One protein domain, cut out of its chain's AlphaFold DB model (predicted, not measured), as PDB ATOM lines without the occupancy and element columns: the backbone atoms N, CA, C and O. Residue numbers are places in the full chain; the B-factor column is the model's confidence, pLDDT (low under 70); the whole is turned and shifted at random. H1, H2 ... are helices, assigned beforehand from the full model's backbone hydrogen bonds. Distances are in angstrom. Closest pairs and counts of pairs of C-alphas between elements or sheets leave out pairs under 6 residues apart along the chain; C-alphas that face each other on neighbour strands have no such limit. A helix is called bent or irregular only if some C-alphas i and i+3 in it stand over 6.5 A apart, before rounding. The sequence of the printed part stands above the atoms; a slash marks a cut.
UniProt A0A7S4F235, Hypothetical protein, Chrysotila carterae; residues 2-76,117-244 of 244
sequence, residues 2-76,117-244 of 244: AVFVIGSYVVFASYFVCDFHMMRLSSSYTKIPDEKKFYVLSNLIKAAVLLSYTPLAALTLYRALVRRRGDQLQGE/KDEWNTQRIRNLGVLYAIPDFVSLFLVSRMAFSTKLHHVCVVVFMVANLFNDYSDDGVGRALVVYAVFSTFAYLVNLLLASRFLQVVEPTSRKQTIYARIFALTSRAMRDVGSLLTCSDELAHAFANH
ATOM      1  N   ALA A   2     189.036 217.485 214.381       85.31
ATOM      2  CA  ALA A   2     188.811 218.664 213.523       85.31
ATOM      3  C   ALA A   2     187.368 218.765 212.985       85.31
ATOM      4  O   ALA A   2     186.737 219.810 213.084       85.31
ATOM      5  N   VAL A   3     186.815 217.637 212.530       87.50
ATOM      6  CA  VAL A   3     185.423 217.496 212.066       87.50
ATOM      7  C   VAL A   3     184.408 217.977 213.102       87.50
ATOM      8  O   VAL A   3     183.475 218.695 212.762       87.50
ATOM      9  N   PHE A   4     184.595 217.600 214.371       91.19
ATOM     10  CA  PHE A   4     183.686 217.984 215.449       91.19
ATOM     11  C   PHE A   4     183.724 219.492 215.687       91.19
ATOM     12  O   PHE A   4     182.674 220.119 215.775       91.19
ATOM     13  N   VAL A   5     184.923 220.077 215.752       91.94
ATOM     14  CA  VAL A   5     185.103 221.514 216.006       91.94
ATOM     15  C   VAL A   5     184.539 222.340 214.853       91.94
ATOM     16  O   VAL A   5     183.704 223.216 215.076       91.94
ATOM     17  N   ILE A   6     184.938 222.023 213.617       91.06
ATOM     18  CA  ILE A   6     184.487 222.733 212.414       91.06
ATOM     19  C   ILE A   6     182.980 222.560 212.234       91.06
ATOM     20  O   ILE A   6     182.268 223.544 212.051       91.06
ATOM     21  N   GLY A   7     182.471 221.332 212.332       90.12
ATOM     22  CA  GLY A   7     181.044 221.076 212.178       90.12
ATOM     23  C   GLY A   7     180.211 221.730 213.284       90.12
ATOM     24  O   GLY A   7     179.170 222.307 212.984       90.12
ATOM     25  N   SER A   8     180.680 221.735 214.538       94.06
ATOM     26  CA  SER A   8     180.004 222.447 215.636       94.06
ATOM     27  C   SER A   8     179.968 223.948 215.395       94.06
ATOM     28  O   SER A   8     178.922 224.559 215.594       94.06
ATOM     29  N   TYR A   9     181.063 224.533 214.905       94.00
ATOM     30  CA  TYR A   9     181.097 225.941 214.517       94.00
ATOM     31  C   TYR A   9     180.111 226.247 213.381       94.00
ATOM     32  O   TYR A   9     179.337 227.196 213.486       94.00
ATOM     33  N   VAL A  10     180.077 225.423 212.327       91.31
ATOM     34  CA  VAL A  10     179.145 225.593 211.198       91.31
ATOM     35  C   VAL A  10     177.691 225.492 211.662       91.31
ATOM     36  O   VAL A  10     176.869 226.336 211.297       91.31
ATOM     37  N   VAL A  11     177.361 224.501 212.493       93.38
ATOM     38  CA  VAL A  11     176.009 224.349 213.049       93.38
ATOM     39  C   VAL A  11     175.657 225.526 213.950       93.38
ATOM     40  O   VAL A  11     174.577 226.089 213.795       93.38
ATOM     41  N   PHE A  12     176.559 225.943 214.837       95.25
ATOM     42  CA  PHE A  12     176.364 227.107 215.701       95.25
ATOM     43  C   PHE A  12     176.119 228.383 214.886       95.25
ATOM     44  O   PHE A  12     175.116 229.059 215.097       95.25
ATOM     45  N   ALA A  13     176.963 228.671 213.892       92.38
ATOM     46  CA  ALA A  13     176.796 229.815 212.997       92.38
ATOM     47  C   ALA A  13     175.470 229.750 212.218       92.38
ATOM     48  O   ALA A  13     174.816 230.775 212.017       92.38
ATOM     49  N   SER A  14     175.029 228.544 211.841       90.50
ATOM     50  CA  SER A  14     173.754 228.338 211.148       90.50
ATOM     51  C   SER A  14     172.558 228.801 211.981       90.50
ATOM     52  O   SER A  14     171.610 229.316 211.397       90.50
ATOM     53  N   TYR A  15     172.591 228.718 213.319       92.50
ATOM     54  CA  TYR A  15     171.513 229.273 214.154       92.50
ATOM     55  C   TYR A  15     171.341 230.772 213.930       92.50
ATOM     56  O   TYR A  15     170.225 231.215 213.675       92.50
ATOM     57  N   PHE A  16     172.427 231.544 213.957       93.31
ATOM     58  CA  PHE A  16     172.367 233.000 213.789       93.31
ATOM     59  C   PHE A  16     172.017 233.404 212.358       93.31
ATOM     60  O   PHE A  16     171.210 234.307 212.149       93.31
ATOM     61  N   VAL A  17     172.585 232.715 211.363       90.00
ATOM     62  CA  VAL A  17     172.277 232.968 209.947       90.00
ATOM     63  C   VAL A  17     170.809 232.660 209.660       90.00
ATOM     64  O   VAL A  17     170.113 233.476 209.049       90.00
ATOM     65  N   CYS A  18     170.312 231.510 210.125       88.44
ATOM     66  CA  CYS A  18     168.905 231.166 209.991       88.44
ATOM     67  C   CYS A  18     168.029 232.171 210.743       88.44
ATOM     68  O   CYS A  18     167.097 232.679 210.136       88.44
ATOM     69  N   ASP A  19     168.336 232.524 211.994       91.81
ATOM     70  CA  ASP A  19     167.551 233.504 212.757       91.81
ATOM     71  C   ASP A  19     167.429 234.845 212.022       91.81
ATOM     72  O   ASP A  19     166.320 235.314 211.755       91.81
ATOM     73  N   PHE A  20     168.559 235.401 211.576       90.44
ATOM     74  CA  PHE A  20     168.614 236.661 210.837       90.44
ATOM     75  C   PHE A  20     167.738 236.640 209.579       90.44
ATOM     76  O   PHE A  20     166.965 237.570 209.321       90.44
ATOM     77  N   HIS A  21     167.833 235.573 208.786       85.44
ATOM     78  CA  HIS A  21     167.008 235.438 207.592       85.44
ATOM     79  C   HIS A  21     165.530 235.230 207.932       85.44
ATOM     80  O   HIS A  21     164.667 235.833 207.292       85.44
ATOM     81  N   MET A  22     165.226 234.411 208.936       84.38
ATOM     82  CA  MET A  22     163.855 234.111 209.343       84.38
ATOM     83  C   MET A  22     163.151 235.359 209.886       84.38
ATOM     84  O   MET A  22     162.013 235.615 209.496       84.38
ATOM     85  N   MET A  23     163.841 236.193 210.670       88.06
ATOM     86  CA  MET A  23     163.326 237.484 211.145       88.06
ATOM     87  C   MET A  23     162.995 238.455 210.006       88.06
ATOM     88  O   MET A  23     162.027 239.208 210.109       88.06
ATOM     89  N   ARG A  24     163.778 238.451 208.918       84.50
ATOM     90  CA  ARG A  24     163.561 239.352 207.771       84.50
ATOM     91  C   ARG A  24     162.479 238.872 206.810       84.50
ATOM     92  O   ARG A  24     161.854 239.688 206.140       84.50
ATOM     93  N   LEU A  25     162.302 237.561 206.683       77.44
ATOM     94  CA  LEU A  25     161.538 236.972 205.580       77.44
ATOM     95  C   LEU A  25     160.197 236.374 206.007       77.44
ATOM     96  O   LEU A  25     159.297 236.227 205.176       77.44
ATOM     97  N   SER A  26     160.058 236.024 207.285       80.50
ATOM     98  CA  SER A  26     158.898 235.315 207.805       80.50
ATOM     99  C   SER A  26     158.168 236.148 208.846       80.50
ATOM    100  O   SER A  26     158.559 236.203 210.007       80.50
ATOM    101  N   SER A  27     157.036 236.730 208.451       81.81
ATOM    102  CA  SER A  27     156.136 237.408 209.387       81.81
ATOM    103  C   SER A  27     155.600 236.462 210.466       81.81
ATOM    104  O   SER A  27     155.344 236.899 211.584       81.81
ATOM    105  N   SER A  28     155.444 235.171 210.153       84.44
ATOM    106  CA  SER A  28     155.054 234.140 211.120       84.44
ATOM    107  C   SER A  28     156.144 233.918 212.163       84.44
ATOM    108  O   SER A  28     155.839 233.887 213.350       84.44
ATOM    109  N   TYR A  29     157.412 233.843 211.743       87.38
ATOM    110  CA  TYR A  29     158.544 233.675 212.655       87.38
ATOM    111  C   TYR A  29     158.729 234.868 213.598       87.38
ATOM    112  O   TYR A  29     158.989 234.680 214.784       87.38
ATOM    113  N   THR A  30     158.533 236.095 213.109       88.19
ATOM    114  CA  THR A  30     158.651 237.309 213.935       88.19
ATOM    115  C   THR A  30     157.625 237.348 215.072       88.19
ATOM    116  O   THR A  30     157.899 237.934 216.113       88.19
ATOM    117  N   LYS A  31     156.464 236.696 214.903       91.00
ATOM    118  CA  LYS A  31     155.417 236.586 215.937       91.00
ATOM    119  C   LYS A  31     155.713 235.514 216.992       91.00
ATOM    120  O   LYS A  31     155.015 235.452 218.002       91.00
ATOM    121  N   ILE A  32     156.692 234.641 216.757       89.81
ATOM    122  CA  ILE A  32     157.064 233.593 217.710       89.81
ATOM    123  C   ILE A  32     157.797 234.251 218.891       89.81
ATOM    124  O   ILE A  32     158.695 235.057 218.656       89.81
ATOM    125  N   PRO A  33     157.472 233.902 220.149       90.88
ATOM    126  CA  PRO A  33     158.233 234.359 221.311       90.88
ATOM    127  C   PRO A  33     159.717 233.985 221.202       90.88
ATOM    128  O   PRO A  33     160.034 232.875 220.769       90.88
ATOM    129  N   ASP A  34     160.623 234.859 221.645       87.69
ATOM    130  CA  ASP A  34     162.076 234.653 221.504       87.69
ATOM    131  C   ASP A  34     162.558 233.332 222.125       87.69
ATOM    132  O   ASP A  34     163.369 232.614 221.542       87.69
ATOM    133  N   GLU A  35     161.951 232.925 223.242       84.06
ATOM    134  CA  GLU A  35     162.198 231.636 223.903       84.06
ATOM    135  C   GLU A  35     161.894 230.398 223.033       84.06
ATOM    136  O   GLU A  35     162.424 229.314 223.281       84.06
ATOM    137  N   LYS A  36     161.036 230.532 222.015       89.06
ATOM    138  CA  LYS A  36     160.623 229.445 221.110       89.06
ATOM    139  C   LYS A  36     161.304 229.519 219.744       89.06
ATOM    140  O   LYS A  36     161.308 228.519 219.027       89.06
ATOM    141  N   LYS A  37     161.911 230.654 219.387       91.69
ATOM    142  CA  LYS A  37     162.632 230.835 218.117       91.69
ATOM    143  C   LYS A  37     163.774 229.834 217.970       91.69
ATOM    144  O   LYS A  37     163.794 229.065 217.009       91.69
ATOM    145  N   PHE A  38     164.634 229.729 218.984       91.75
ATOM    146  CA  PHE A  38     165.738 228.762 218.996       91.75
ATOM    147  C   PHE A  38     165.267 227.306 218.947       91.75
ATOM    148  O   PHE A  38     165.922 226.473 218.323       91.75
ATOM    149  N   TYR A  39     164.100 226.995 219.518       91.38
ATOM    150  CA  TYR A  39     163.497 225.671 219.370       91.38
ATOM    151  C   TYR A  39     163.128 225.382 217.904       91.38
ATOM    152  O   TYR A  39     163.487 224.329 217.377       91.38
ATOM    153  N   VAL A  40     162.473 226.319 217.212       91.00
ATOM    154  CA  VAL A  40     162.117 226.159 215.789       91.00
ATOM    155  C   VAL A  40     163.366 226.043 214.915       91.00
ATOM    156  O   VAL A  40     163.451 225.133 214.089       91.00
ATOM    157  N   LEU A  41     164.358 226.909 215.139       92.12
ATOM    158  CA  LEU A  41     165.637 226.868 214.428       92.12
ATOM    159  C   LEU A  41     166.370 225.548 214.647       92.12
ATOM    160  O   LEU A  41     166.860 224.967 213.684       92.12
ATOM    161  N   SER A  42     166.396 225.039 215.882       92.38
ATOM    162  CA  SER A  42     167.082 223.783 216.189       92.38
ATOM    163  C   SER A  42     166.510 222.605 215.413       92.38
ATOM    164  O   SER A  42     167.267 221.809 214.865       92.38
ATOM    165  N   ASN A  43     165.183 222.531 215.299       92.50
ATOM    166  CA  ASN A  43     164.496 221.495 214.535       92.50
ATOM    167  C   ASN A  43     164.764 221.645 213.030       92.50
ATOM    168  O   ASN A  43     165.045 220.660 212.348       92.50
ATOM    169  N   LEU A  44     164.755 222.877 212.510       90.88
ATOM    170  CA  LEU A  44     165.041 223.139 211.098       90.88
ATOM    171  C   LEU A  44     166.486 222.773 210.725       90.88
ATOM    172  O   LEU A  44     166.719 222.114 209.711       90.88
ATOM    173  N   ILE A  45     167.448 223.165 211.563       91.88
ATOM    174  CA  ILE A  45     168.870 222.866 211.373       91.88
ATOM    175  C   ILE A  45     169.108 221.362 211.512       91.88
ATOM    176  O   ILE A  45     169.731 220.777 210.629       91.88
ATOM    177  N   LYS A  46     168.548 220.703 212.536       91.88
ATOM    178  CA  LYS A  46     168.599 219.235 212.680       91.88
ATOM    179  C   LYS A  46     168.082 218.529 211.436       91.88
ATOM    180  O   LYS A  46     168.740 217.619 210.943       91.88
ATOM    181  N   ALA A  47     166.950 218.968 210.894       91.69
ATOM    182  CA  ALA A  47     166.406 218.401 209.668       91.69
ATOM    183  C   ALA A  47     167.364 218.555 208.474       91.69
ATOM    184  O   ALA A  47     167.599 217.584 207.758       91.69
ATOM    185  N   ALA A  48     167.953 219.739 208.273       89.50
ATOM    186  CA  ALA A  48     168.900 219.983 207.180       89.50
ATOM    187  C   ALA A  48     170.161 219.115 207.310       89.50
ATOM    188  O   ALA A  48     170.587 218.458 206.357       89.50
ATOM    189  N   VAL A  49     170.721 219.078 208.519       90.62
ATOM    190  CA  VAL A  49     171.914 218.304 208.864       90.62
ATOM    191  C   VAL A  49     171.667 216.809 208.635       90.62
ATOM    192  O   VAL A  49     172.372 216.179 207.847       90.62
ATOM    193  N   LEU A  50     170.620 216.244 209.238       91.44
ATOM    194  CA  LEU A  50     170.311 214.817 209.131       91.44
ATOM    195  C   LEU A  50     169.941 214.394 207.701       91.44
ATOM    196  O   LEU A  50     170.366 213.328 207.247       91.44
ATOM    197  N   LEU A  51     169.213 215.234 206.955       89.81
ATOM    198  CA  LEU A  51     168.928 214.973 205.544       89.81
ATOM    199  C   LEU A  51     170.219 214.906 204.721       89.81
ATOM    200  O   LEU A  51     170.372 214.008 203.894       89.81
ATOM    201  N   SER A  52     171.154 215.832 204.954       87.31
ATOM    202  CA  SER A  52     172.429 215.866 204.229       87.31
ATOM    203  C   SER A  52     173.268 214.600 204.451       87.31
ATOM    204  O   SER A  52     173.975 214.165 203.542       87.31
ATOM    205  N   TYR A  53     173.132 213.971 205.622       86.00
ATOM    206  CA  TYR A  53     173.897 212.787 206.016       86.00
ATOM    207  C   TYR A  53     173.241 211.462 205.687       86.00
ATOM    208  O   TYR A  53     173.952 210.490 205.440       86.00
ATOM    209  N   THR A  54     171.915 211.420 205.624       90.25
ATOM    210  CA  THR A  54     171.161 210.204 205.305       90.25
ATOM    211  C   THR A  54     171.712 209.440 204.085       90.25
ATOM    212  O   THR A  54     171.959 208.241 204.229       90.25
ATOM    213  N   PRO A  55     172.011 210.056 202.917       89.06
ATOM    214  CA  PRO A  55     172.557 209.304 201.782       89.06
ATOM    215  C   PRO A  55     173.968 208.752 202.042       89.06
ATOM    216  O   PRO A  55     174.272 207.630 201.641       89.06
ATOM    217  N   LEU A  56     174.829 209.500 202.742       86.56
ATOM    218  CA  LEU A  56     176.188 209.054 203.079       86.56
ATOM    219  C   LEU A  56     176.173 207.902 204.091       86.56
ATOM    220  O   LEU A  56     176.935 206.941 203.946       86.56
ATOM    221  N   ALA A  57     175.296 207.986 205.089       88.94
ATOM    222  CA  ALA A  57     175.084 206.957 206.098       88.94
ATOM    223  C   ALA A  57     174.519 205.675 205.462       88.94
ATOM    224  O   ALA A  57     175.084 204.594 205.644       88.94
ATOM    225  N   ALA A  58     173.487 205.808 204.624       89.81
ATOM    226  CA  ALA A  58     172.895 204.696 203.884       89.81
ATOM    227  C   ALA A  58     173.904 204.025 202.944       89.81
ATOM    228  O   ALA A  58     173.978 202.801 202.904       89.81
ATOM    229  N   LEU A  59     174.735 204.798 202.235       87.81
ATOM    230  CA  LEU A  59     175.783 204.254 201.368       87.81
ATOM    231  C   LEU A  59     176.856 203.494 202.158       87.81
ATOM    232  O   LEU A  59     177.341 202.460 201.702       87.81
ATOM    233  N   THR A  60     177.240 204.005 203.331       86.94
ATOM    234  CA  THR A  60     178.209 203.336 204.214       86.94
ATOM    235  C   THR A  60     177.656 201.995 204.681       86.94
ATOM    236  O   THR A  60     178.333 200.978 204.544       86.94
ATOM    237  N   LEU A  61     176.397 201.975 205.125       89.94
ATOM    238  CA  LEU A  61     175.715 200.751 205.532       89.94
ATOM    239  C   LEU A  61     175.531 199.772 204.363       89.94
ATOM    240  O   LEU A  61     175.819 198.589 204.505       89.94
ATOM    241  N   TYR A  62     175.102 200.257 203.197       88.12
ATOM    242  CA  TYR A  62     174.925 199.443 201.993       88.12
ATOM    243  C   TYR A  62     176.226 198.740 201.593       88.12
ATOM    244  O   TYR A  62     176.221 197.536 201.346       88.12
ATOM    245  N   ARG A  63     177.354 199.464 201.588       84.44
ATOM    246  CA  ARG A  63     178.671 198.882 201.285       84.44
ATOM    247  C   ARG A  63     179.074 197.812 202.300       84.44
ATOM    248  O   ARG A  63     179.576 196.773 201.881       84.44
ATOM    249  N   ALA A  64     178.813 198.039 203.588       83.19
ATOM    250  CA  ALA A  64     179.083 197.055 204.639       83.19
ATOM    251  C   ALA A  64     178.225 195.784 204.469       83.19
ATOM    252  O   ALA A  64     178.728 194.670 204.568       83.19
ATOM    253  N   LEU A  65     176.931 195.933 204.158       84.44
ATOM    254  CA  LEU A  65     176.000 194.803 204.047       84.44
ATOM    255  C   LEU A  65     176.163 193.991 202.757       84.44
ATOM    256  O   LEU A  65     176.061 192.764 202.790       84.44
ATOM    257  N   VAL A  66     176.375 194.649 201.614       82.62
ATOM    258  CA  VAL A  66     176.480 193.957 200.317       82.62
ATOM    259  C   VAL A  66     177.743 193.115 200.234       82.62
ATOM    260  O   VAL A  66     177.678 191.994 199.735       82.62
ATOM    261  N   ARG A  67     178.870 193.610 200.754       72.06
ATOM    262  CA  ARG A  67     180.123 192.843 200.774       72.06
ATOM    263  C   ARG A  67     179.997 191.587 201.629       72.06
ATOM    264  O   ARG A  67     180.239 190.501 201.117       72.06
ATOM    265  N   ARG A  68     179.415 191.715 202.826       73.38
ATOM    266  CA  ARG A  68     179.111 190.573 203.699       73.38
ATOM    267  C   ARG A  68     178.263 189.497 203.011       73.38
ATOM    268  O   ARG A  68     178.478 188.307 203.220       73.38
ATOM    269  N   ARG A  69     177.288 189.900 202.184       76.69
ATOM    270  CA  ARG A  69     176.470 188.952 201.406       76.69
ATOM    271  C   ARG A  69     177.295 188.230 200.337       76.69
ATOM    272  O   ARG A  69     177.097 187.036 200.146       76.69
ATOM    273  N   GLY A  70     178.191 188.939 199.650       70.19
ATOM    274  CA  GLY A  70     179.096 188.341 198.664       70.19
ATOM    275  C   GLY A  70     179.995 187.266 199.279       70.19
ATOM    276  O   GLY A  70     180.091 186.168 198.730       70.19
ATOM    277  N   ASP A  71     180.556 187.545 200.456       68.31
ATOM    278  CA  ASP A  71     181.429 186.608 201.172       68.31
ATOM    279  C   ASP A  71     180.679 185.351 201.641       68.31
ATOM    280  O   ASP A  71     181.198 184.236 201.558       68.31
ATOM    281  N   GLN A  72     179.427 185.503 202.096       73.25
ATOM    282  CA  GLN A  72     178.598 184.353 202.472       73.25
ATOM    283  C   GLN A  72     178.318 183.426 201.286       73.25
ATOM    284  O   GLN A  72     178.468 182.215 201.435       73.25
ATOM    285  N   LEU A  73     177.965 183.984 200.123       74.81
ATOM    286  CA  LEU A  73     177.663 183.195 198.924       74.81
ATOM    287  C   LEU A  73     178.890 182.407 198.445       74.81
ATOM    288  O   LEU A  73     178.800 181.197 198.246       74.81
ATOM    289  N   GLN A  74     180.064 183.045 198.382       72.31
ATOM    290  CA  GLN A  74     181.310 182.347 198.037       72.31
ATOM    291  C   GLN A  74     181.653 181.230 199.037       72.31
ATOM    292  O   GLN A  74     182.148 180.167 198.652       72.31
ATOM    293  N   GLY A  75     181.383 181.449 200.327       70.12
ATOM    294  CA  GLY A  75     181.583 180.438 201.362       70.12
ATOM    295  C   GLY A  75     180.645 179.230 201.239       70.12
ATOM    296  O   GLY A  75     181.039 178.113 201.589       70.12
ATOM    297  N   GLU A  76     179.416 179.427 200.760       76.81
ATOM    298  CA  GLU A  76     178.457 178.345 200.513       76.81
ATOM    299  C   GLU A  76     178.826 177.529 199.271       76.81
ATOM    300  O   GLU A  76     178.874 176.296 199.362       76.81
ATOM    301  N   LYS A 117     188.595 190.110 205.716       50.53
ATOM    302  CA  LYS A 117     188.180 190.867 206.885       50.53
ATOM    303  C   LYS A 117     187.079 191.828 206.443       50.53
ATOM    304  O   LYS A 117     187.281 192.612 205.520       50.53
ATOM    305  N   ASP A 118     185.926 191.744 207.096       58.56
ATOM    306  CA  ASP A 118     184.780 192.633 206.904       58.56
ATOM    307  C   ASP A 118     185.259 194.105 206.887       58.56
ATOM    308  O   ASP A 118     185.700 194.632 207.912       58.56
ATOM    309  N   GLU A 119     185.203 194.780 205.731       67.31
ATOM    310  CA  GLU A 119     185.718 196.152 205.568       67.31
ATOM    311  C   GLU A 119     184.753 197.199 206.152       67.31
ATOM    312  O   GLU A 119     184.118 197.992 205.445       67.31
ATOM    313  N   TRP A 120     184.633 197.225 207.474       83.00
ATOM    314  CA  TRP A 120     184.055 198.354 208.193       83.00
ATOM    315  C   TRP A 120     185.125 199.436 208.327       83.00
ATOM    316  O   TRP A 120     186.047 199.316 209.127       83.00
ATOM    317  N   ASN A 121     185.016 200.511 207.540       86.75
ATOM    318  CA  ASN A 121     185.959 201.622 207.644       86.75
ATOM    319  C   ASN A 121     185.724 202.389 208.957       86.75
ATOM    320  O   ASN A 121     184.857 203.266 209.045       86.75
ATOM    321  N   THR A 122     186.521 202.043 209.970       88.81
ATOM    322  CA  THR A 122     186.480 202.617 211.317       88.81
ATOM    323  C   THR A 122     186.537 204.141 211.298       88.81
ATOM    324  O   THR A 122     185.745 204.786 211.982       88.81
ATOM    325  N   GLN A 123     187.409 204.739 210.484       87.44
ATOM    326  CA  GLN A 123     187.571 206.193 210.441       87.44
ATOM    327  C   GLN A 123     186.329 206.893 209.881       87.44
ATOM    328  O   GLN A 123     185.815 207.845 210.478       87.44
ATOM    329  N   ARG A 124     185.788 206.377 208.776       86.50
ATOM    330  CA  ARG A 124     184.568 206.902 208.161       86.50
ATOM    331  C   ARG A 124     183.373 206.807 209.106       86.50
ATOM    332  O   ARG A 124     182.619 207.769 209.238       86.50
ATOM    333  N   ILE A 125     183.213 205.672 209.783       91.19
ATOM    334  CA  ILE A 125     182.134 205.453 210.756       91.19
ATOM    335  C   ILE A 125     182.274 206.411 211.937       91.19
ATOM    336  O   ILE A 125     181.301 207.076 212.301       91.19
ATOM    337  N   ARG A 126     183.488 206.546 212.484       91.88
ATOM    338  CA  ARG A 126     183.774 207.481 213.574       91.88
ATOM    339  C   ARG A 126     183.367 208.897 213.204       91.88
ATOM    340  O   ARG A 126     182.639 209.543 213.958       91.88
ATOM    341  N   ASN A 127     183.777 209.345 212.021       91.12
ATOM    342  CA  ASN A 127     183.457 210.670 211.510       91.12
ATOM    343  C   ASN A 127     181.949 210.872 211.290       91.12
ATOM    344  O   ASN A 127     181.423 211.923 211.652       91.12
ATOM    345  N   LEU A 128     181.233 209.875 210.762       90.50
ATOM    346  CA  LEU A 128     179.772 209.937 210.625       90.50
ATOM    347  C   LEU A 128     179.069 210.017 211.986       90.50
ATOM    348  O   LEU A 128     178.150 210.820 212.144       90.50
ATOM    349  N   GLY A 129     179.525 209.247 212.978       92.94
ATOM    350  CA  GLY A 129     179.005 209.313 214.346       92.94
ATOM    351  C   GLY A 129     179.237 210.681 214.995       92.94
ATOM    352  O   GLY A 129     178.340 211.220 215.641       92.94
ATOM    353  N   VAL A 130     180.406 211.286 214.755       93.19
ATOM    354  CA  VAL A 130     180.701 212.668 215.159       93.19
ATOM    355  C   VAL A 130     179.707 213.635 214.531       93.19
ATOM    356  O   VAL A 130     179.041 214.368 215.255       93.19
ATOM    357  N   LEU A 131     179.564 213.616 213.205       91.31
ATOM    358  CA  LEU A 131     178.662 214.521 212.492       91.31
ATOM    359  C   LEU A 131     177.201 214.387 212.936       91.31
ATOM    360  O   LEU A 131     176.506 215.396 213.061       91.31
ATOM    361  N   TYR A 132     176.751 213.161 213.210       93.56
ATOM    362  CA  TYR A 132     175.409 212.885 213.720       93.56
ATOM    363  C   TYR A 132     175.149 213.553 215.081       93.56
ATOM    364  O   TYR A 132     174.063 214.083 215.306       93.56
ATOM    365  N   ALA A 133     176.150 213.586 215.966       95.56
ATOM    366  CA  ALA A 133     176.010 214.123 217.318       95.56
ATOM    367  C   ALA A 133     176.139 215.653 217.417       95.56
ATOM    368  O   ALA A 133     175.662 216.244 218.385       95.56
ATOM    369  N   ILE A 134     176.757 216.314 216.434       95.12
ATOM    370  CA  ILE A 134     176.970 217.772 216.438       95.12
ATOM    371  C   ILE A 134     175.681 218.587 216.647       95.12
ATOM    372  O   ILE A 134     175.675 219.447 217.531       95.12
ATOM    373  N   PRO A 135     174.592 218.395 215.873       94.62
ATOM    374  CA  PRO A 135     173.398 219.221 216.041       94.62
ATOM    375  C   PRO A 135     172.735 219.031 217.409       94.62
ATOM    376  O   PRO A 135     172.157 219.980 217.943       94.62
ATOM    377  N   ASP A 136     172.863 217.845 218.000       94.94
ATOM    378  CA  ASP A 136     172.385 217.550 219.347       94.94
ATOM    379  C   ASP A 136     173.254 218.229 220.406       94.94
ATOM    380  O   ASP A 136     172.720 218.940 221.260       94.94
ATOM    381  N   PHE A 137     174.581 218.123 220.278       96.56
ATOM    382  CA  PHE A 137     175.547 218.815 221.128       96.56
ATOM    383  C   PHE A 137     175.321 220.329 221.136       96.56
ATOM    384  O   PHE A 137     175.119 220.913 222.196       96.56
ATOM    385  N   VAL A 138     175.280 220.974 219.966       96.25
ATOM    386  CA  VAL A 138     175.087 222.432 219.875       96.25
ATOM    387  C   VAL A 138     173.717 222.842 220.427       96.25
ATOM    388  O   VAL A 138     173.599 223.864 221.107       96.25
ATOM    389  N   SER A 139     172.675 222.032 220.195       94.19
ATOM    390  CA  SER A 139     171.334 222.335 220.706       94.19
ATOM    391  C   SER A 139     171.238 222.302 222.234       94.19
ATOM    392  O   SER A 139     170.452 223.070 222.784       94.19
ATOM    393  N   LEU A 140     172.053 221.490 222.925       94.56
ATOM    394  CA  LEU A 140     172.116 221.472 224.395       94.56
ATOM    395  C   LEU A 140     172.503 222.832 224.989       94.56
ATOM    396  O   LEU A 140     172.033 223.160 226.077       94.56
ATOM    397  N   PHE A 141     173.305 223.625 224.275       93.69
ATOM    398  CA  PHE A 141     173.730 224.953 224.728       93.69
ATOM    399  C   PHE A 141     172.786 226.067 224.273       93.69
ATOM    400  O   PHE A 141     172.525 226.995 225.034       93.69
ATOM    401  N   LEU A 142     172.274 225.993 223.040       92.75
ATOM    402  CA  LEU A 142     171.475 227.075 222.455       92.75
ATOM    403  C   LEU A 142     169.979 226.998 222.785       92.75
ATOM    404  O   LEU A 142     169.298 228.022 222.785       92.75
ATOM    405  N   VAL A 143     169.441 225.807 223.051       91.62
ATOM    406  CA  VAL A 143     168.003 225.621 223.287       91.62
ATOM    407  C   VAL A 143     167.740 225.473 224.785       91.62
ATOM    408  O   VAL A 143     167.848 224.392 225.358       91.62
ATOM    409  N   SER A 144     167.328 226.559 225.438       83.50
ATOM    410  CA  SER A 144     167.055 226.564 226.886       83.50
ATOM    411  C   SER A 144     165.846 225.697 227.277       83.50
ATOM    412  O   SER A 144     165.861 225.001 228.301       83.50
ATOM    413  N   ARG A 145     164.801 225.677 226.437       83.31
ATOM    414  CA  ARG A 145     163.566 224.902 226.644       83.31
ATOM    415  C   ARG A 145     163.538 223.609 225.829       83.31
ATOM    416  O   ARG A 145     162.968 223.551 224.744       83.31
ATOM    417  N   MET A 146     164.078 222.544 226.411       86.19
ATOM    418  CA  MET A 146     163.887 221.175 225.922       86.19
ATOM    419  C   MET A 146     163.195 220.310 226.969       86.19
ATOM    420  O   MET A 146     163.453 220.457 228.167       86.19
ATOM    421  N   ALA A 147     162.343 219.392 226.509       90.75
ATOM    422  CA  ALA A 147     161.780 218.348 227.354       90.75
ATOM    423  C   ALA A 147     162.904 217.481 227.943       90.75
ATOM    424  O   ALA A 147     163.950 217.292 227.318       90.75
ATOM    425  N   PHE A 148     162.687 216.937 229.141       92.38
ATOM    426  CA  PHE A 148     163.700 216.133 229.829       92.38
ATOM    427  C   PHE A 148     164.136 214.912 229.007       92.38
ATOM    428  O   PHE A 148     165.330 214.663 228.875       92.38
ATOM    429  N   SER A 149     163.190 214.208 228.378       93.12
ATOM    430  CA  SER A 149     163.484 213.063 227.506       93.12
ATOM    431  C   SER A 149     164.377 213.439 226.318       93.12
ATOM    432  O   SER A 149     165.282 212.688 225.972       93.12
ATOM    433  N   THR A 150     164.181 214.623 225.731       92.31
ATOM    434  CA  THR A 150     165.014 215.144 224.638       92.31
ATOM    435  C   THR A 150     166.419 215.496 225.116       92.31
ATOM    436  O   THR A 150     167.393 215.155 224.451       92.31
ATOM    437  N   LYS A 151     166.544 216.122 226.295       93.25
ATOM    438  CA  LYS A 151     167.856 216.395 226.902       93.25
ATOM    439  C   LYS A 151     168.608 215.096 227.178       93.25
ATOM    440  O   LYS A 151     169.775 214.995 226.818       93.25
ATOM    441  N   LEU A 152     167.929 214.105 227.757       95.62
ATOM    442  CA  LEU A 152     168.504 212.787 228.011       95.62
ATOM    443  C   LEU A 152     168.965 212.129 226.707       95.62
ATOM    444  O   LEU A 152     170.096 211.664 226.638       95.62
ATOM    445  N   HIS A 153     168.138 212.157 225.658       94.31
ATOM    446  CA  HIS A 153     168.516 211.646 224.341       94.31
ATOM    447  C   HIS A 153     169.782 212.326 223.800       94.31
ATOM    448  O   HIS A 153     170.721 211.628 223.432       94.31
ATOM    449  N   HIS A 154     169.859 213.660 223.811       95.12
ATOM    450  CA  HIS A 154     171.042 214.380 223.325       95.12
ATOM    451  C   HIS A 154     172.294 214.064 224.139       95.12
ATOM    452  O   HIS A 154     173.358 213.855 223.562       95.12
ATOM    453  N   VAL A 155     172.176 213.965 225.466       95.81
ATOM    454  CA  VAL A 155     173.291 213.535 226.322       95.81
ATOM    455  C   VAL A 155     173.735 212.118 225.953       95.81
ATOM    456  O   VAL A 155     174.927 211.898 225.756       95.81
ATOM    457  N   CYS A 156     172.804 211.175 225.774       95.25
ATOM    458  CA  CYS A 156     173.124 209.813 225.339       95.25
ATOM    459  C   CYS A 156     173.827 209.793 223.974       95.25
ATOM    460  O   CYS A 156     174.829 209.100 223.819       95.25
ATOM    461  N   VAL A 157     173.349 210.575 223.002       94.94
ATOM    462  CA  VAL A 157     173.964 210.681 221.668       94.94
ATOM    463  C   VAL A 157     175.393 211.225 221.762       94.94
ATOM    464  O   VAL A 157     176.294 210.676 221.129       94.94
ATOM    465  N   VAL A 158     175.641 212.243 222.592       95.31
ATOM    466  CA  VAL A 158     176.991 212.793 222.812       95.31
ATOM    467  C   VAL A 158     177.902 211.781 223.516       95.31
ATOM    468  O   VAL A 158     179.053 211.614 223.116       95.31
ATOM    469  N   VAL A 159     177.405 211.051 224.516       95.31
ATOM    470  CA  VAL A 159     178.176 209.989 225.190       95.31
ATOM    471  C   VAL A 159     178.523 208.861 224.216       95.31
ATOM    472  O   VAL A 159     179.676 208.432 224.154       95.31
ATOM    473  N   PHE A 160     177.566 208.414 223.398       94.12
ATOM    474  CA  PHE A 160     177.817 207.408 222.366       94.12
ATOM    475  C   PHE A 160     178.766 207.904 221.280       94.12
ATOM    476  O   PHE A 160     179.566 207.117 220.783       94.12
ATOM    477  N   MET A 161     178.753 209.197 220.960       94.25
ATOM    478  CA  MET A 161     179.748 209.799 220.078       94.25
ATOM    479  C   MET A 161     181.159 209.694 220.665       94.25
ATOM    480  O   MET A 161     182.077 209.314 219.938       94.25
ATOM    481  N   VAL A 162     181.337 209.973 221.962       93.62
ATOM    482  CA  VAL A 162     182.635 209.804 222.639       93.62
ATOM    483  C   VAL A 162     183.060 208.335 222.616       93.62
ATOM    484  O   VAL A 162     184.181 208.046 222.211       93.62
ATOM    485  N   ALA A 163     182.168 207.403 222.962       93.44
ATOM    486  CA  ALA A 163     182.463 205.967 222.914       93.44
ATOM    487  C   ALA A 163     182.849 205.494 221.499       93.44
ATOM    488  O   ALA A 163     183.808 204.744 221.326       93.44
ATOM    489  N   ASN A 164     182.156 205.994 220.473       93.00
ATOM    490  CA  ASN A 164     182.440 205.726 219.063       93.00
ATOM    491  C   ASN A 164     183.872 206.133 218.663       93.00
ATOM    492  O   ASN A 164     184.501 205.405 217.901       93.00
ATOM    493  N   LEU A 165     184.436 207.217 219.217       90.19
ATOM    494  CA  LEU A 165     185.820 207.632 218.922       90.19
ATOM    495  C   LEU A 165     186.875 206.604 219.352       90.19
ATOM    496  O   LEU A 165     187.945 206.552 218.747       90.19
ATOM    497  N   PHE A 166     186.573 205.792 220.366       91.00
ATOM    498  CA  PHE A 166     187.483 204.769 220.886       91.00
ATOM    499  C   PHE A 166     187.201 203.373 220.321       91.00
ATOM    500  O   PHE A 166     188.047 202.492 220.434       91.00
ATOM    501  N   ASN A 167     186.047 203.161 219.682       89.81
ATOM    502  CA  ASN A 167     185.662 201.850 219.171       89.81
ATOM    503  C   ASN A 167     186.347 201.538 217.832       89.81
ATOM    504  O   ASN A 167     186.341 202.378 216.927       89.81
ATOM    505  N   ASP A 168     186.920 200.343 217.687       89.06
ATOM    506  CA  ASP A 168     187.325 199.802 216.386       89.06
ATOM    507  C   ASP A 168     186.161 198.993 215.800       89.06
ATOM    508  O   ASP A 168     185.573 198.143 216.466       89.06
ATOM    509  N   TYR A 169     185.779 199.307 214.565       87.00
ATOM    510  CA  TYR A 169     184.688 198.635 213.867       87.00
ATOM    511  C   TYR A 169     185.174 197.449 213.030       87.00
ATOM    512  O   TYR A 169     184.342 196.740 212.465       87.00
ATOM    513  N   SER A 170     186.486 197.198 212.983       81.69
ATOM    514  CA  SER A 170     187.078 196.020 212.337       81.69
ATOM    515  C   SER A 170     186.618 194.708 212.974       81.69
ATOM    516  O   SER A 170     186.516 193.703 212.273       81.69
ATOM    517  N   ASP A 171     186.284 194.738 214.263       79.81
ATOM    518  CA  ASP A 171     185.834 193.571 215.012       79.81
ATOM    519  C   ASP A 171     184.303 193.508 215.082       79.81
ATOM    520  O   ASP A 171     183.600 194.526 215.130       79.81
ATOM    521  N   ASP A 172     183.773 192.285 215.091       75.81
ATOM    522  CA  ASP A 172     182.352 192.046 215.312       75.81
ATOM    523  C   ASP A 172     181.983 192.389 216.756       75.81
ATOM    524  O   ASP A 172     182.417 191.748 217.711       75.81
ATOM    525  N   GLY A 173     181.144 193.410 216.924       84.00
ATOM    526  CA  GLY A 173     180.737 193.868 218.243       84.00
ATOM    527  C   GLY A 173     179.472 194.710 218.233       84.00
ATOM    528  O   GLY A 173     178.944 195.100 217.187       84.00
ATOM    529  N   VAL A 174     179.007 195.042 219.440       87.31
ATOM    530  CA  VAL A 174     177.805 195.863 219.675       87.31
ATOM    531  C   VAL A 174     177.900 197.223 218.969       87.31
ATOM    532  O   VAL A 174     176.887 197.758 218.521       87.31
ATOM    533  N   GLY A 175     179.116 197.748 218.780       86.06
ATOM    534  CA  GLY A 175     179.362 198.971 218.018       86.06
ATOM    535  C   GLY A 175     178.770 198.929 216.605       86.06
ATOM    536  O   GLY A 175     178.112 199.887 216.201       86.06
ATOM    537  N   ARG A 176     178.918 197.820 215.867       89.06
ATOM    538  CA  ARG A 176     178.357 197.690 214.508       89.06
ATOM    539  C   ARG A 176     176.829 197.783 214.522       89.06
ATOM    540  O   ARG A 176     176.249 198.461 213.676       89.06
ATOM    541  N   ALA A 177     176.173 197.181 215.516       89.06
ATOM    542  CA  ALA A 177     174.722 197.279 215.684       89.06
ATOM    543  C   ALA A 177     174.270 198.718 215.999       89.06
ATOM    544  O   ALA A 177     173.285 199.193 215.432       89.06
ATOM    545  N   LEU A 178     175.024 199.442 216.835       90.19
ATOM    546  CA  LEU A 178     174.768 200.859 217.112       90.19
ATOM    547  C   LEU A 178     174.900 201.733 215.857       90.19
ATOM    548  O   LEU A 178     174.115 202.662 215.688       90.19
ATOM    549  N   VAL A 179     175.831 201.421 214.949       91.19
ATOM    550  CA  VAL A 179     175.953 202.130 213.662       91.19
ATOM    551  C   VAL A 179     174.712 201.916 212.805       91.19
ATOM    552  O   VAL A 179     174.173 202.884 212.272       91.19
ATOM    553  N   VAL A 180     174.218 200.678 212.697       91.69
ATOM    554  CA  VAL A 180     172.974 200.385 211.962       91.69
ATOM    555  C   VAL A 180     171.812 201.189 212.549       91.69
ATOM    556  O   VAL A 180     171.092 201.863 211.810       91.69
ATOM    557  N   TYR A 181     171.669 201.185 213.877       92.69
ATOM    558  CA  TYR A 181     170.665 201.987 214.574       92.69
ATOM    559  C   TYR A 181     170.808 203.491 214.283       92.69
ATOM    560  O   TYR A 181     169.814 204.160 213.989       92.69
ATOM    561  N   ALA A 182     172.031 204.025 214.306       92.06
ATOM    562  CA  ALA A 182     172.299 205.433 214.022       92.06
ATOM    563  C   ALA A 182     171.933 205.814 212.579       92.06
ATOM    564  O   ALA A 182     171.321 206.859 212.364       92.06
ATOM    565  N   VAL A 183     172.231 204.950 211.599       92.94
ATOM    566  CA  VAL A 183     171.864 205.157 210.186       92.94
ATOM    567  C   VAL A 183     170.347 205.258 210.032       92.94
ATOM    568  O   VAL A 183     169.862 206.188 209.396       92.94
ATOM    569  N   PHE A 184     169.574 204.362 210.648       93.06
ATOM    570  CA  PHE A 184     168.110 204.468 210.606       93.06
ATOM    571  C   PHE A 184     167.582 205.676 211.387       93.06
ATOM    572  O   PHE A 184     166.573 206.275 211.014       93.06
ATOM    573  N   SER A 185     168.280 206.092 212.438       92.62
ATOM    574  CA  SER A 185     167.889 207.262 213.222       92.62
ATOM    575  C   SER A 185     168.056 208.579 212.455       92.62
ATOM    576  O   SER A 185     167.432 209.576 212.827       92.62
ATOM    577  N   THR A 186     168.819 208.623 211.351       92.94
ATOM    578  CA  THR A 186     168.921 209.846 210.536       92.94
ATOM    579  C   THR A 186     167.600 210.213 209.860       92.94
ATOM    580  O   THR A 186     167.351 211.398 209.647       92.94
ATOM    581  N   PHE A 187     166.701 209.250 209.607       91.69
ATOM    582  CA  PHE A 187     165.377 209.501 209.012       91.69
ATOM    583  C   PHE A 187     164.463 210.385 209.875       91.69
ATOM    584  O   PHE A 187     163.487 210.949 209.373       91.69
ATOM    585  N   ALA A 188     164.814 210.603 211.148       90.94
ATOM    586  CA  ALA A 188     164.149 211.573 212.014       90.94
ATOM    587  C   ALA A 188     164.213 213.019 211.477       90.94
ATOM    588  O   ALA A 188     163.512 213.894 211.991       90.94
ATOM    589  N   TYR A 189     164.996 213.296 210.423       90.31
ATOM    590  CA  TYR A 189     164.979 214.585 209.727       90.31
ATOM    591  C   TYR A 189     163.568 215.008 209.286       90.31
ATOM    592  O   TYR A 189     163.252 216.195 209.355       90.31
ATOM    593  N   LEU A 190     162.704 214.062 208.887       87.81
ATOM    594  CA  LEU A 190     161.325 214.355 208.474       87.81
ATOM    595  C   LEU A 190     160.503 214.899 209.641       87.81
ATOM    596  O   LEU A 190     159.815 215.907 209.502       87.81
ATOM    597  N   VAL A 191     160.613 214.266 210.809       89.94
ATOM    598  CA  VAL A 191     159.895 214.693 212.014       89.94
ATOM    599  C   VAL A 191     160.396 216.056 212.485       89.94
ATOM    600  O   VAL A 191     159.588 216.936 212.771       89.94
ATOM    601  N   ASN A 192     161.712 216.275 212.486       90.75
ATOM    602  CA  ASN A 192     162.294 217.576 212.819       90.75
ATOM    603  C   ASN A 192     161.827 218.676 211.845       90.75
ATOM    604  O   ASN A 192     161.483 219.782 212.265       90.75
ATOM    605  N   LEU A 193     161.719 218.360 210.551       86.75
ATOM    606  CA  LEU A 193     161.194 219.294 209.556       86.75
ATOM    607  C   LEU A 193     159.715 219.623 209.811       86.75
ATOM    608  O   LEU A 193     159.334 220.790 209.727       86.75
ATOM    609  N   LEU A 194     158.898 218.624 210.160       87.25
ATOM    610  CA  LEU A 194     157.482 218.802 210.505       87.25
ATOM    611  C   LEU A 194     157.293 219.647 211.776       87.25
ATOM    612  O   LEU A 194     156.428 220.525 211.820       87.25
ATOM    613  N   LEU A 195     158.111 219.420 212.807       89.19
ATOM    614  CA  LEU A 195     158.070 220.207 214.042       89.19
ATOM    615  C   LEU A 195     158.410 221.676 213.785       89.19
ATOM    616  O   LEU A 195     157.746 222.554 214.337       89.19
ATOM    617  N   ALA A 196     159.401 221.949 212.933       87.50
ATOM    618  CA  ALA A 196     159.740 223.311 212.536       87.50
ATOM    619  C   ALA A 196     158.633 223.945 211.677       87.50
ATOM    620  O   ALA A 196     158.193 225.064 211.954       87.50
ATOM    621  N   SER A 197     158.141 223.231 210.659       83.38
ATOM    622  CA  SER A 197     157.167 223.764 209.697       83.38
ATOM    623  C   SER A 197     155.831 224.141 210.340       83.38
ATOM    624  O   SER A 197     155.215 225.123 209.918       83.38
ATOM    625  N   ARG A 198     155.428 223.447 211.417       86.19
ATOM    626  CA  ARG A 198     154.230 223.770 212.211       86.19
ATOM    627  C   ARG A 198     154.204 225.226 212.682       86.19
ATOM    628  O   ARG A 198     153.145 225.849 212.670       86.19
ATOM    629  N   PHE A 199     155.345 225.773 213.093       84.50
ATOM    630  CA  PHE A 199     155.433 227.155 213.574       84.50
ATOM    631  C   PHE A 199     155.617 228.170 212.446       84.50
ATOM    632  O   PHE A 199     155.329 229.352 212.620       84.50
ATOM    633  N   LEU A 200     156.073 227.712 211.281       78.50
ATOM    634  CA  LEU A 200     156.371 228.576 210.144       78.50
ATOM    635  C   LEU A 200     155.171 228.831 209.228       78.50
ATOM    636  O   LEU A 200     155.318 229.619 208.299       78.50
ATOM    637  N   GLN A 201     154.006 228.222 209.500       68.44
ATOM    638  CA  GLN A 201     152.760 228.369 208.730       68.44
ATOM    639  C   GLN A 201     153.029 228.471 207.219       68.44
ATOM    640  O   GLN A 201     152.780 229.491 206.582       68.44
ATOM    641  N   VAL A 202     153.552 227.392 206.632       60.12
ATOM    642  CA  VAL A 202     153.839 227.274 205.187       60.12
ATOM    643  C   VAL A 202     152.536 227.098 204.373       60.12
ATOM    644  O   VAL A 202     152.513 226.423 203.352       60.12
ATOM    645  N   VAL A 203     151.418 227.656 204.846       51.09
ATOM    646  CA  VAL A 203     150.060 227.342 204.369       51.09
ATOM    647  C   VAL A 203     149.635 228.214 203.182       51.09
ATOM    648  O   VAL A 203     148.696 227.850 202.488       51.09
ATOM    649  N   GLU A 204     150.354 229.293 202.852       49.31
ATOM    650  CA  GLU A 204     150.087 230.025 201.608       49.31
ATOM    651  C   GLU A 204     151.134 229.748 200.516       49.31
ATOM    652  O   GLU A 204     152.328 230.006 200.723       49.31
ATOM    653  N   PRO A 205     150.711 229.272 199.328       49.88
ATOM    654  CA  PRO A 205     151.565 229.120 198.158       49.88
ATOM    655  C   PRO A 205     151.811 230.489 197.502       49.88
ATOM    656  O   PRO A 205     151.451 230.727 196.354       49.88
ATOM    657  N   THR A 206     152.436 231.428 198.217       51.47
ATOM    658  CA  THR A 206     152.959 232.664 197.613       51.47
ATOM    659  C   THR A 206     154.440 232.453 197.289       51.47
ATOM    660  O   THR A 206     155.323 232.516 198.152       51.47
ATOM    661  N   SER A 207     154.692 232.173 196.010       59.47
ATOM    662  CA  SER A 207     155.890 231.614 195.349       59.47
ATOM    663  C   SER A 207     157.283 232.172 195.707       59.47
ATOM    664  O   SER A 207     158.301 231.592 195.322       59.47
ATOM    665  N   ARG A 208     157.387 233.257 196.483       56.34
ATOM    666  CA  ARG A 208     158.673 233.882 196.843       56.34
ATOM    667  C   ARG A 208     159.195 233.494 198.227       56.34
ATOM    668  O   ARG A 208     160.403 233.353 198.384       56.34
ATOM    669  N   LYS A 209     158.320 233.291 199.221       53.16
ATOM    670  CA  LYS A 209     158.734 233.027 200.618       53.16
ATOM    671  C   LYS A 209     159.195 231.579 200.824       53.16
ATOM    672  O   LYS A 209     160.241 231.348 201.422       53.16
ATOM    673  N   GLN A 210     158.480 230.615 200.238       61.28
ATOM    674  CA  GLN A 210     158.831 229.187 200.292       61.28
ATOM    675  C   GLN A 210     160.177 228.884 199.619       61.28
ATOM    676  O   GLN A 210     160.995 228.136 200.155       61.28
ATOM    677  N   THR A 211     160.454 229.561 198.503       63.25
ATOM    678  CA  THR A 211     161.727 229.478 197.779       63.25
ATOM    679  C   THR A 211     162.916 229.878 198.651       63.25
ATOM    680  O   THR A 211     164.002 229.325 198.497       63.25
ATOM    681  N   ILE A 212     162.744 230.807 199.596       61.75
ATOM    682  CA  ILE A 212     163.859 231.247 200.437       61.75
ATOM    683  C   ILE A 212     164.099 230.292 201.611       61.75
ATOM    684  O   ILE A 212     165.257 229.994 201.893       61.75
ATOM    685  N   TYR A 213     163.053 229.727 202.226       65.19
ATOM    686  CA  TYR A 213     163.237 228.646 203.208       65.19
ATOM    687  C   TYR A 213     163.967 227.459 202.585       65.19
ATOM    688  O   TYR A 213     164.933 226.961 203.158       65.19
ATOM    689  N   ALA A 214     163.571 227.073 201.368       67.69
ATOM    690  CA  ALA A 214     164.253 226.036 200.606       67.69
ATOM    691  C   ALA A 214     165.720 226.403 200.324       67.69
ATOM    692  O   ALA A 214     166.585 225.541 200.428       67.69
ATOM    693  N   ARG A 215     166.032 227.675 200.036       69.56
ATOM    694  CA  ARG A 215     167.415 228.145 199.829       69.56
ATOM    695  C   ARG A 215     168.257 228.125 201.104       69.56
ATOM    696  O   ARG A 215     169.396 227.688 201.035       69.56
ATOM    697  N   ILE A 216     167.725 228.553 202.249       67.44
ATOM    698  CA  ILE A 216     168.445 228.526 203.541       67.44
ATOM    699  C   ILE A 216     168.686 227.082 203.977       67.44
ATOM    700  O   ILE A 216     169.793 226.711 204.369       67.44
ATOM    701  N   PHE A 217     167.658 226.247 203.846       74.19
ATOM    702  CA  PHE A 217     167.749 224.821 204.111       74.19
ATOM    703  C   PHE A 217     168.760 224.143 203.173       74.19
ATOM    704  O   PHE A 217     169.602 223.370 203.628       74.19
ATOM    705  N   ALA A 218     168.749 224.485 201.880       75.81
ATOM    706  CA  ALA A 218     169.715 223.988 200.903       75.81
ATOM    707  C   ALA A 218     171.138 224.498 201.162       75.81
ATOM    708  O   ALA A 218     172.081 223.734 200.971       75.81
ATOM    709  N   LEU A 219     171.305 225.742 201.617       75.81
ATOM    710  CA  LEU A 219     172.600 226.318 201.980       75.81
ATOM    711  C   LEU A 219     173.185 225.604 203.200       75.81
ATOM    712  O   LEU A 219     174.324 225.153 203.144       75.81
ATOM    713  N   THR A 220     172.382 225.423 204.251       74.56
ATOM    714  CA  THR A 220     172.774 224.676 205.458       74.56
ATOM    715  C   THR A 220     173.129 223.236 205.093       74.56
ATOM    716  O   THR A 220     174.186 222.734 205.460       74.56
ATOM    717  N   SER A 221     172.298 222.589 204.272       78.94
ATOM    718  CA  SER A 221     172.565 221.233 203.781       78.94
ATOM    719  C   SER A 221     173.827 221.163 202.920       78.94
ATOM    720  O   SER A 221     174.543 220.170 202.968       78.94
ATOM    721  N   ARG A 222     174.118 222.194 202.115       80.50
ATOM    722  CA  ARG A 222     175.327 222.260 201.285       80.50
ATOM    723  C   ARG A 222     176.572 222.427 202.145       80.50
ATOM    724  O   ARG A 222     177.474 221.619 201.996       80.50
ATOM    725  N   ALA A 223     176.572 223.370 203.085       75.44
ATOM    726  CA  ALA A 223     177.678 223.556 204.020       75.44
ATOM    727  C   ALA A 223     177.984 222.262 204.794       75.44
ATOM    728  O   ALA A 223     179.140 221.873 204.927       75.44
ATOM    729  N   MET A 224     176.950 221.536 205.229       79.56
ATOM    730  CA  MET A 224     177.127 220.262 205.935       79.56
ATOM    731  C   MET A 224     177.588 219.122 205.024       79.56
ATOM    732  O   MET A 224     178.364 218.273 205.468       79.56
ATOM    733  N   ARG A 225     177.187 219.117 203.745       79.75
ATOM    734  CA  ARG A 225     177.767 218.216 202.737       79.75
ATOM    735  C   ARG A 225     179.231 218.524 202.470       79.75
ATOM    736  O   ARG A 225     179.988 217.578 202.321       79.75
ATOM    737  N   ASP A 226     179.624 219.793 202.451       81.44
ATOM    738  CA  ASP A 226     181.016 220.193 202.241       81.44
ATOM    739  C   ASP A 226     181.882 219.795 203.452       81.44
ATOM    740  O   ASP A 226     182.965 219.242 203.295       81.44
ATOM    741  N   VAL A 227     181.368 219.929 204.681       76.19
ATOM    742  CA  VAL A 227     182.020 219.346 205.874       76.19
ATOM    743  C   VAL A 227     182.099 217.816 205.768       76.19
ATOM    744  O   VAL A 227     183.099 217.213 206.155       76.19
ATOM    745  N   GLY A 228     181.065 217.176 205.219       72.81
ATOM    746  CA  GLY A 228     181.050 215.739 204.942       72.81
ATOM    747  C   GLY A 228     182.029 215.306 203.846       72.81
ATOM    748  O   GLY A 228     182.610 214.230 203.953       72.81
ATOM    749  N   SER A 229     182.259 216.116 202.812       75.69
ATOM    750  CA  SER A 229     183.184 215.798 201.717       75.69
ATOM    751  C   SER A 229     184.646 215.943 202.137       75.69
ATOM    752  O   SER A 229     185.497 215.188 201.664       75.69
ATOM    753  N   LEU A 230     184.936 216.814 203.112       70.69
ATOM    754  CA  LEU A 230     186.231 216.826 203.798       70.69
ATOM    755  C   LEU A 230     186.534 215.472 204.462       70.69
ATOM    756  O   LEU A 230     187.699 215.083 204.525       70.69
ATOM    757  N   LEU A 231     185.512 214.717 204.893       66.06
ATOM    758  CA  LEU A 231     185.705 213.362 205.421       66.06
ATOM    759  C   LEU A 231     186.184 212.399 204.341       66.06
ATOM    760  O   LEU A 231     187.184 211.714 204.534       66.06
ATOM    761  N   THR A 232     185.494 212.371 203.198       64.44
ATOM    762  CA  THR A 232     185.840 211.465 202.096       64.44
ATOM    763  C   THR A 232     187.194 211.807 201.486       64.44
ATOM    764  O   THR A 232     187.948 210.905 201.146       64.44
ATOM    765  N   CYS A 233     187.535 213.096 201.410       60.72
ATOM    766  CA  CYS A 233     188.840 213.539 200.928       60.72
ATOM    767  C   CYS A 233     189.967 213.135 201.892       60.72
ATOM    768  O   CYS A 233     191.029 212.709 201.446       60.72
ATOM    769  N   SER A 234     189.726 213.193 203.211       60.22
ATOM    770  CA  SER A 234     190.704 212.712 204.196       60.22
ATOM    771  C   SER A 234     190.946 211.202 204.105       60.22
ATOM    772  O   SER A 234     192.088 210.771 204.242       60.22
ATOM    773  N   ASP A 235     189.904 210.416 203.811       61.28
ATOM    774  CA  ASP A 235     190.022 208.965 203.630       61.28
ATOM    775  C   ASP A 235     190.806 208.624 202.346       61.28
ATOM    776  O   ASP A 235     191.657 207.735 202.366       61.28
ATOM    777  N   GLU A 236     190.576 209.345 201.242       61.38
ATOM    778  CA  GLU A 236     191.324 209.146 199.988       61.38
ATOM    779  C   GLU A 236     192.795 209.551 200.109       61.38
ATOM    780  O   GLU A 236     193.667 208.815 199.649       61.38
ATOM    781  N   LEU A 237     193.093 210.669 200.779       59.28
ATOM    782  CA  LEU A 237     194.471 211.072 201.071       59.28
ATOM    783  C   LEU A 237     195.172 210.045 201.965       59.28
ATOM    784  O   LEU A 237     196.298 209.657 201.670       59.28
ATOM    785  N   ALA A 238     194.512 209.559 203.019       57.25
ATOM    786  CA  ALA A 238     195.081 208.538 203.897       57.25
ATOM    787  C   ALA A 238     195.380 207.227 203.145       57.25
ATOM    788  O   ALA A 238     196.444 206.641 203.341       57.25
ATOM    789  N   HIS A 239     194.491 206.797 202.244       57.50
ATOM    790  CA  HIS A 239     194.741 205.643 201.375       57.50
ATOM    791  C   HIS A 239     195.853 205.894 200.346       57.50
ATOM    792  O   HIS A 239     196.624 204.979 200.062       57.50
ATOM    793  N   ALA A 240     195.964 207.108 199.801       56.66
ATOM    794  CA  ALA A 240     197.028 207.471 198.867       56.66
ATOM    795  C   ALA A 240     198.411 207.481 199.542       56.66
ATOM    796  O   ALA A 240     199.375 207.005 198.950       56.66
ATOM    797  N   PHE A 241     198.505 207.954 200.789       55.34
ATOM    798  CA  PHE A 241     199.751 207.931 201.565       55.34
ATOM    799  C   PHE A 241     200.130 206.537 202.079       55.34
ATOM    800  O   PHE A 241     201.309 206.274 202.249       55.34
ATOM    801  N   ALA A 242     199.168 205.642 202.323       53.03
ATOM    802  CA  ALA A 242     199.459 204.275 202.768       53.03
ATOM    803  C   ALA A 242     199.982 203.354 201.646       53.03
ATOM    804  O   ALA A 242     200.514 202.286 201.935       53.03
ATOM    805  N   ASN A 243     199.813 203.753 200.382       50.47
ATOM    806  CA  ASN A 243     200.259 203.009 199.198       50.47
ATOM    807  C   ASN A 243     201.584 203.537 198.603       50.47
ATOM    808  O   ASN A 243     201.967 203.114 197.512       50.47
ATOM    809  N   HIS A 244     202.266 204.446 199.305       43.25
ATOM    810  CA  HIS A 244     203.584 204.995 198.972       43.25
ATOM    811  C   HIS A 244     204.565 204.754 200.120       43.25
ATOM    812  O   HIS A 244     205.757 204.538 199.808       43.25
TER     813      HIS A 244
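What this domain is: This is residues 2 to 76 and 117 to 244 of the 244 residues of the protein "Hypothetical protein" of Chrysotila carterae (UniProt A0A7S4F235). An elongated bundle of helices, in which H1, H3b, H4a, H6 and H7 run roughly along the long axis, while H3a crosses H1, H6 and H7 steeply. The bent H4 packs between H1, H6, H7 and H5, and H5 covers H4 on one side of the bundle; the far part of H3b makes one end of the length, and residues 236 to 244 stick out. The printed part has 203 residues with seven named helices, H1 to H7 in order, and no named strand: all helix. It is compact, with a radius of gyration of the C-alphas of 18.9 A and spans of 62 by 36 by 35 A.

Where its parts are: H1, residues 2 to 25, begins at C-alpha 2 (188.811, 218.664, 213.523) and is 33.8 A long. H2 is residues 27 to 30. H3, residues 34 to 76, was assigned as one helix by its hydrogen bonds but is bent, with C-alphas 52 and 55 7.0 A apart; its arms are H3a, residues 34 to 52, and H3b, residues 55 to 76, 31.5 A long. H3a is irregular, with C-alphas 35 and 38 6.7 A apart. H4, residues 122 to 142, likewise assigned as one helix, is bent, with C-alphas 132 and 135 7.0 A apart, into H4a, residues 122 to 132, and H4b, residues 135 to 142. H5 is residues 148 to 166, 27.8 A. H6, residues 174 to 200, 40.3 A, has a kink of 34 degrees near residue 187. H7, residues 209 to 242, 49.9 A, ends at C-alpha 242 (199.459, 204.275, 202.768).

How they stand to each other: H4 is the hub. H4a touches H5 at Arg 126 and Leu 165, closest C-alphas 5.7 A, and H4b touches H5 at Asp 136 and His 154, 5.3 A. H1 and H7 touch at a shallow tilt of 11 degrees, opposite ways, closest C-alphas Gly 7 and Val 227, 6.6 A. H3a and H6 touch at a steep tilt of 49 degrees, closest C-alphas Ala 47 and Tyr 189, 4.1 A. H3b touches H6 with residues 57 to 61 alone, closest C-alphas Ala 57 and Val 183, 5.5 A. H2 touches H6, closest C-alphas Ser 28 and Leu 200, 5.8 A. H5 and H7 are apart. Every O i to N i+4 pair is within hydrogen-bond range in H3b and H4a; in H1 19 of 20, H3a 13 of 15, H4b 3 of 4, H5 14 of 15, H6 17 of 23 and H7 28 of 30 are, and H2 is too short for one.

The domain as a whole: The C-alphas of Lys 31 and Glu 76, the two farthest apart, are 64.5 A apart. Residues 77 to 116 are not printed; C-alphas 76 and 117 are 17.1 A apart across the cut. Of the links printed whole, none is long. The model's pLDDT is under 70 at residue 71 and residues 117 to 119, 201 to 216 and 231 to 244.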